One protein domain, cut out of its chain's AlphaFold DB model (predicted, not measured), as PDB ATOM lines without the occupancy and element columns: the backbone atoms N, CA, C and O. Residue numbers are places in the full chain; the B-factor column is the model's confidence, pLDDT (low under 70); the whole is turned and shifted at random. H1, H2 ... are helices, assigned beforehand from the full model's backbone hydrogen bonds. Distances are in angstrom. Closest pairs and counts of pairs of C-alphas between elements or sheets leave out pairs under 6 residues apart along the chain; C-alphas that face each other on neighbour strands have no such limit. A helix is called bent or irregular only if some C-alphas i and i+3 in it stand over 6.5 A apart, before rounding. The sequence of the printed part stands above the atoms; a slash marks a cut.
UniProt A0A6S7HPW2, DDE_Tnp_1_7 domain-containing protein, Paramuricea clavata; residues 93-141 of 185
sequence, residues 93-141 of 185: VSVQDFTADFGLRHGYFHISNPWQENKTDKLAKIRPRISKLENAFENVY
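Overview. This is residues 93 to 141 of the 185 residues of the protein "DDE_Tnp_1_7 domain-containing protein" of Paramuricea clavata (UniProt A0A6S7HPW2). This is an open, U-shaped piece of chain: two helices, H2 and H1, are its well-separated arms, and the long link between them, residues 106 to 126, makes the base. The helices do not pack on each other, and much of both arms sticks out: residues 93 to 109, of which 95 to 105 belong to H1, and residues 130 to 141, of which 130 to 140 belong to H2. The printed part has 49 residues with two named helices, H1 then H2 along the chain, and no named strand; its class is all helix. It is extended, with a radius of gyration of the C-alphas of 15.3 A, and flat, spanning 37 by 31 by 14 A.

Along the chain. Find C-alpha 127 at (36.020, -19.320, -0.553); from there H2, residues 127 to 140, runs 19.9 A to C-alpha 140 at (20.127, -17.816, 11.250), and x falls. Go back to C-alpha 95 at (32.114, 8.031, -4.426), where H1, residues 95 to 105, begins; it runs 15.5 A to C-alpha 105, and x rises. H1 is neither bent nor irregular, but only just: C-alphas 102 and 105 are 6.0 A apart.

Arrangement. Compare H2 with H1 and you will find them apart, with no C-alpha of the one within 8 A of the other. In H2 every O i to N i+4 pair is within hydrogen-bond range; in H1, 5 of 7 are.

Size, cuts and confidence. Look at Leu 104 and Tyr 141 for the two C-alphas farthest apart, 40.1 A. The link from H1 to H2 is long, with 21 residues, and the printed part has no cut. In the B-factor column, the mean pLDDT of the printed part is 74.8, that of H2 is 92 and that of H1 is 48; residues 93 to 108 of this model are under 70.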
ATOM      1  N   VAL A  93      32.231   7.446   2.939       48.72
ATOM      2  CA  VAL A  93      33.182   7.535   1.826       48.72
ATOM      3  C   VAL A  93      32.458   8.115   0.619       48.72
ATOM      4  O   VAL A  93      31.556   7.488   0.066       48.72
ATOM      5  N   SER A  94      32.838   9.323   0.192       51.22
ATOM      6  CA  SER A  94      32.285   9.879  -1.042       51.22
ATOM      7  C   SER A  94      32.714   9.010  -2.229       51.22
ATOM      8  O   SER A  94      33.848   8.534  -2.293       51.22
ATOM      9  N   VAL A  95      31.824   8.811  -3.204       50.34
ATOM     10  CA  VAL A  95      32.114   8.031  -4.426       50.34
ATOM     11  C   VAL A  95      33.348   8.586  -5.163       50.34
ATOM     12  O   VAL A  95      34.109   7.841  -5.784       50.34
ATOM     13  N   GLN A  96      33.598   9.894  -5.039       47.66
ATOM     14  CA  GLN A  96      34.746  10.583  -5.632       47.66
ATOM     15  C   GLN A  96      36.054  10.275  -4.881       47.66
ATOM     16  O   GLN A  96      37.079  10.047  -5.524       47.66
ATOM     17  N   ASP A  97      36.007  10.160  -3.550       47.31
ATOM     18  CA  ASP A  97      37.150   9.755  -2.720       47.31
ATOM     19  C   ASP A  97      37.452   8.255  -2.859       47.31
ATOM     20  O   ASP A  97      38.616   7.861  -2.933       47.31
ATOM     21  N   PHE A  98      36.416   7.419  -3.004       44.12
ATOM     22  CA  PHE A  98      36.552   5.987  -3.289       44.12
ATOM     23  C   PHE A  98      37.280   5.748  -4.615       44.12
ATOM     24  O   PHE A  98      38.181   4.919  -4.688       44.12
ATOM     25  N   THR A  99      36.937   6.510  -5.657       48.72
ATOM     26  CA  THR A  99      37.526   6.354  -6.997       48.72
ATOM     27  C   THR A  99      38.971   6.875  -7.062       48.72
ATOM     28  O   THR A  99      39.797   6.310  -7.783       48.72
ATOM     29  N   ALA A 100      39.302   7.916  -6.290       50.72
ATOM     30  CA  ALA A 100      40.649   8.484  -6.222       50.72
ATOM     31  C   ALA A 100      41.623   7.638  -5.372       50.72
ATOM     32  O   ALA A 100      42.780   7.472  -5.766       50.72
ATOM     33  N   ASP A 101      41.165   7.049  -4.260       49.22
ATOM     34  CA  ASP A 101      41.965   6.124  -3.436       49.22
ATOM     35  C   ASP A 101      42.106   4.736  -4.100       49.22
ATOM     36  O   ASP A 101      43.123   4.048  -3.930       49.22
ATOM     37  N   PHE A 102      41.150   4.368  -4.973       45.94
ATOM     38  CA  PHE A 102      41.177   3.098  -5.707       45.94
ATOM     39  C   PHE A 102      42.424   2.918  -6.590       45.94
ATOM     40  O   PHE A 102      42.884   1.797  -6.820       45.94
ATOM     41  N   GLY A 103      42.994   4.018  -7.088       44.50
ATOM     42  CA  GLY A 103      44.146   3.994  -7.992       44.50
ATOM     43  C   GLY A 103      45.499   3.765  -7.310       44.50
ATOM     44  O   GLY A 103      46.404   3.224  -7.942       44.50
ATOM     45  N   LEU A 104      45.655   4.155  -6.038       48.34
ATOM     46  CA  LEU A 104      46.960   4.191  -5.356       48.34
ATOM     47  C   LEU A 104      47.135   3.109  -4.274       48.34
ATOM     48  O   LEU A 104      48.272   2.728  -3.994       48.34
ATOM     49  N   ARG A 105      46.053   2.554  -3.704       50.69
ATOM     50  CA  ARG A 105      46.123   1.536  -2.626       50.69
ATOM     51  C   ARG A 105      45.825   0.089  -3.034       50.69
ATOM     52  O   ARG A 105      46.091  -0.832  -2.264       50.69
ATOM     53  N   HIS A 106      45.348  -0.161  -4.253       53.75
ATOM     54  CA  HIS A 106      44.804  -1.475  -4.644       53.75
ATOM     55  C   HIS A 106      45.828  -2.488  -5.169       53.75
ATOM     56  O   HIS A 106      45.454  -3.527  -5.713       53.75
ATOM     57  N   GLY A 107      47.123  -2.242  -4.961       55.31
ATOM     58  CA  GLY A 107      48.157  -3.249  -5.210       55.31
ATOM     59  C   GLY A 107      48.133  -4.418  -4.215       55.31
ATOM     60  O   GLY A 107      48.649  -5.483  -4.539       55.31
ATOM     61  N   TYR A 108      47.534  -4.238  -3.027       64.62
ATOM     62  CA  TYR A 108      47.789  -5.114  -1.870       64.62
ATOM     63  C   TYR A 108      46.544  -5.592  -1.108       64.62
ATOM     64  O   TYR A 108      46.672  -6.125  -0.006       64.62
ATOM     65  N   PHE A 109      45.335  -5.440  -1.656       71.12
ATOM     66  CA  PHE A 109      44.149  -5.996  -1.000       71.12
ATOM     67  C   PHE A 109      44.007  -7.495  -1.311       71.12
ATOM     68  O   PHE A 109      43.497  -7.893  -2.361       71.12
ATOM     69  N   HIS A 110      44.474  -8.331  -0.383       77.00
ATOM     70  CA  HIS A 110      44.377  -9.789  -0.455       77.00
ATOM     71  C   HIS A 110      43.355 -10.315   0.563       77.00
ATOM     72  O   HIS A 110      43.527 -10.160   1.767       77.00
ATOM     73  N   ILE A 111      42.291 -10.960   0.072       80.69
ATOM     74  CA  ILE A 111      41.226 -11.558   0.906       80.69
ATOM     75  C   ILE A 111      41.669 -12.904   1.505       80.69
ATOM     76  O   ILE A 111      41.244 -13.279   2.599       80.69
ATOM     77  N   SER A 112      42.522 -13.629   0.783       81.69
ATOM     78  CA  SER A 112      43.030 -14.958   1.119       81.69
ATOM     79  C   SER A 112      44.547 -14.958   1.222       81.69
ATOM     80  O   SER A 112      45.240 -14.179   0.567       81.69
ATOM     81  N   ASN A 113      45.060 -15.894   2.018       80.12
ATOM     82  CA  ASN A 113      46.481 -16.171   2.080       80.12
ATOM     83  C   ASN A 113      46.930 -16.939   0.814       80.12
ATOM     84  O   ASN A 113      46.537 -18.100   0.663       80.12
ATOM     85  N   PRO A 114      47.781 -16.362  -0.060       75.88
ATOM     86  CA  PRO A 114      48.168 -16.980  -1.333       75.88
ATOM     87  C   PRO A 114      48.923 -18.308  -1.173       75.88
ATOM     88  O   PRO A 114      48.942 -19.124  -2.093       75.88
ATOM     89  N   TRP A 115      49.517 -18.556  -0.004       76.19
ATOM     90  CA  TRP A 115      50.256 -19.788   0.293       76.19
ATOM     91  C   TRP A 115      49.346 -20.992   0.576       76.19
ATOM     92  O   TRP A 115      49.809 -22.129   0.561       76.19
ATOM     93  N   GLN A 116      48.057 -20.752   0.835       75.44
ATOM     94  CA  GLN A 116      47.073 -21.774   1.212       75.44
ATOM     95  C   GLN A 116      45.981 -21.957   0.144       75.44
ATOM     96  O   GLN A 116      44.999 -22.664   0.369       75.44
ATOM     97  N   GLU A 117      46.132 -21.327  -1.025       79.94
ATOM     98  CA  GLU A 117      45.126 -21.359  -2.083       79.94
ATOM     99  C   GLU A 117      45.148 -22.675  -2.865       79.94
ATOM    100  O   GLU A 117      46.169 -23.107  -3.411       79.94
ATOM    101  N   ASN A 118      43.970 -23.282  -2.997       85.19
ATOM    102  CA  ASN A 118      43.788 -24.393  -3.910       85.19
ATOM    103  C   ASN A 118      43.754 -23.880  -5.358       85.19
ATOM    104  O   ASN A 118      42.774 -23.281  -5.792       85.19
ATOM    105  N   LYS A 119      44.806 -24.170  -6.128       83.88
ATOM    106  CA  LYS A 119      44.948 -23.720  -7.522       83.88
ATOM    107  C   LYS A 119      43.877 -24.274  -8.471       83.88
ATOM    108  O   LYS A 119      43.713 -23.728  -9.561       83.88
ATOM    109  N   THR A 120      43.178 -25.351  -8.106       88.88
ATOM    110  CA  THR A 120      42.097 -25.906  -8.939       88.88
ATOM    111  C   THR A 120      40.777 -25.163  -8.750       88.88
ATOM    112  O   THR A 120      39.963 -25.119  -9.675       88.88
ATOM    113  N   ASP A 121      40.574 -24.535  -7.589       89.88
ATOM    114  CA  ASP A 121      39.372 -23.770  -7.290       89.88
ATOM    115  C   ASP A 121      39.517 -22.328  -7.788       89.88
ATOM    116  O   ASP A 121      40.274 -21.521  -7.250       89.88
ATOM    117  N   LYS A 122      38.730 -21.966  -8.806       89.12
ATOM    118  CA  LYS A 122      38.702 -20.597  -9.343       89.12
ATOM    119  C   LYS A 122      38.235 -19.559  -8.314       89.12
ATOM    120  O   LYS A 122      38.517 -18.377  -8.491       89.12
ATOM    121  N   LEU A 123      37.525 -19.991  -7.268       90.12
ATOM    122  CA  LEU A 123      37.015 -19.144  -6.191       90.12
ATOM    123  C   LEU A 123      37.870 -19.218  -4.919       90.12
ATOM    124  O   LEU A 123      37.462 -18.659  -3.902       90.12
ATOM    125  N   ALA A 124      39.054 -19.846  -4.961       90.00
ATOM    126  CA  ALA A 124      39.909 -20.058  -3.787       90.00
ATOM    127  C   ALA A 124      40.130 -18.786  -2.953       90.00
ATOM    128  O   ALA A 124      40.160 -18.848  -1.726       90.00
ATOM    129  N   LYS A 125      40.206 -17.623  -3.615       88.62
ATOM    130  CA  LYS A 125      40.438 -16.340  -2.946       88.62
ATOM    131  C   LYS A 125      39.297 -15.860  -2.056       88.62
ATOM    132  O   LYS A 125      39.524 -15.183  -1.061       88.62
ATOM    133  N   ILE A 126      38.067 -16.190  -2.429       90.38
ATOM    134  CA  ILE A 126      36.858 -15.735  -1.732       90.38
ATOM    135  C   ILE A 126      36.183 -16.863  -0.947       90.38
ATOM    136  O   ILE A 126      35.355 -16.592  -0.080       90.38
ATOM    137  N   ARG A 127      36.575 -18.122  -1.193       90.75
ATOM    138  CA  ARG A 127      36.020 -19.320  -0.553       90.75
ATOM    139  C   ARG A 127      35.943 -19.223   0.976       90.75
ATOM    140  O   ARG A 127      34.867 -19.497   1.494       90.75
ATOM    141  N   PRO A 128      36.982 -18.770   1.713       89.12
ATOM    142  CA  PRO A 128      36.906 -18.708   3.175       89.12
ATOM    143  C   PRO A 128      35.816 -17.765   3.690       89.12
ATOM    144  O   PRO A 128      35.280 -17.975   4.772       89.12
ATOM    145  N   ARG A 129      35.496 -16.711   2.931       89.25
ATOM    146  CA  ARG A 129      34.441 -15.759   3.288       89.25
ATOM    147  C   ARG A 129      33.069 -16.301   2.912       89.25
ATOM    148  O   ARG A 129      32.176 -16.250   3.747       89.25
ATOM    149  N   ILE A 130      32.938 -16.891   1.721       92.06
ATOM    150  CA  ILE A 130      31.699 -17.553   1.290       92.06
ATOM    151  C   ILE A 130      31.296 -18.634   2.297       92.06
ATOM    152  O   ILE A 130      30.179 -18.599   2.786       92.06
ATOM    153  N   SER A 131      32.217 -19.514   2.697       91.25
ATOM    154  CA  SER A 131      31.898 -20.598   3.633       91.25
ATOM    155  C   SER A 131      31.492 -20.107   5.025       91.25
ATOM    156  O   SER A 131      30.689 -20.753   5.692       91.25
ATOM    157  N   LYS A 132      32.016 -18.959   5.474       92.25
ATOM    158  CA  LYS A 132      31.559 -18.328   6.721       92.25
ATOM    159  C   LYS A 132      30.141 -17.776   6.587       92.25
ATOM    160  O   LYS A 132      29.348 -17.956   7.501       92.25
ATOM    161  N   LEU A 133      29.836 -17.127   5.461       92.19
ATOM    162  CA  LEU A 133      28.501 -16.594   5.184       92.19
ATOM    163  C   LEU A 133      27.470 -17.717   5.043       92.19
ATOM    164  O   LEU A 133      26.413 -17.629   5.647       92.19
ATOM    165  N   GLU A 134      27.797 -18.786   4.315       92.12
ATOM    166  CA  GLU A 134      26.944 -19.976   4.183       92.12
ATOM    167  C   GLU A 134      26.594 -20.551   5.562       92.12
ATOM    168  O   GLU A 134      25.420 -20.705   5.879       92.12
ATOM    169  N   ASN A 135      27.597 -20.756   6.422       93.19
ATOM    170  CA  ASN A 135      27.380 -21.254   7.781       93.19
ATOM    171  C   ASN A 135      26.517 -20.293   8.621       93.19
ATOM    172  O   ASN A 135      25.605 -20.724   9.322       93.19
ATOM    173  N   ALA A 136      26.766 -18.984   8.527       93.19
ATOM    174  CA  ALA A 136      25.962 -17.989   9.228       93.19
ATOM    175  C   ALA A 136      24.497 -18.006   8.761       93.19
ATOM    176  O   ALA A 136      23.597 -18.008   9.595       93.19
ATOM    177  N   PHE A 137      24.245 -18.068   7.450       90.12
ATOM    178  CA  PHE A 137      22.888 -18.101   6.905       90.12
ATOM    179  C   PHE A 137      22.139 -19.379   7.287       90.12
ATOM    180  O   PHE A 137      20.979 -19.292   7.679       90.12
ATOM    181  N   GLU A 138      22.807 -20.535   7.255       91.06
ATOM    182  CA  GLU A 138      22.222 -21.815   7.678       91.06
ATOM    183  C   GLU A 138      21.807 -21.819   9.156       91.06
ATOM    184  O   GLU A 138      20.805 -22.437   9.512       91.06
ATOM    185  N   ASN A 139      22.548 -21.117  10.021       92.06
ATOM    186  CA  ASN A 139      22.228 -21.044  11.448       92.06
ATOM    187  C   ASN A 139      21.149 -20.003  11.777       92.06
ATOM    188  O   ASN A 139      20.461 -20.142  12.785       92.06
ATOM    189  N   VAL A 140      21.034 -18.942  10.974       93.12
ATOM    190  CA  VAL A 140      20.127 -17.816  11.250       93.12
ATOM    191  C   VAL A 140      18.735 -18.051  10.672       93.12
ATOM    192  O   VAL A 140      17.754 -17.583  11.247       93.12
ATOM    193  N   TYR A 141      18.628 -18.757   9.545       89.88
ATOM    194  CA  TYR A 141      17.374 -18.833   8.810       89.88
ATOM    195  C   TYR A 141      17.118 -20.217   8.212       89.88
ATOM    196  O   TYR A 141      17.938 -20.769   7.479       89.88
TER     197      TYR A 141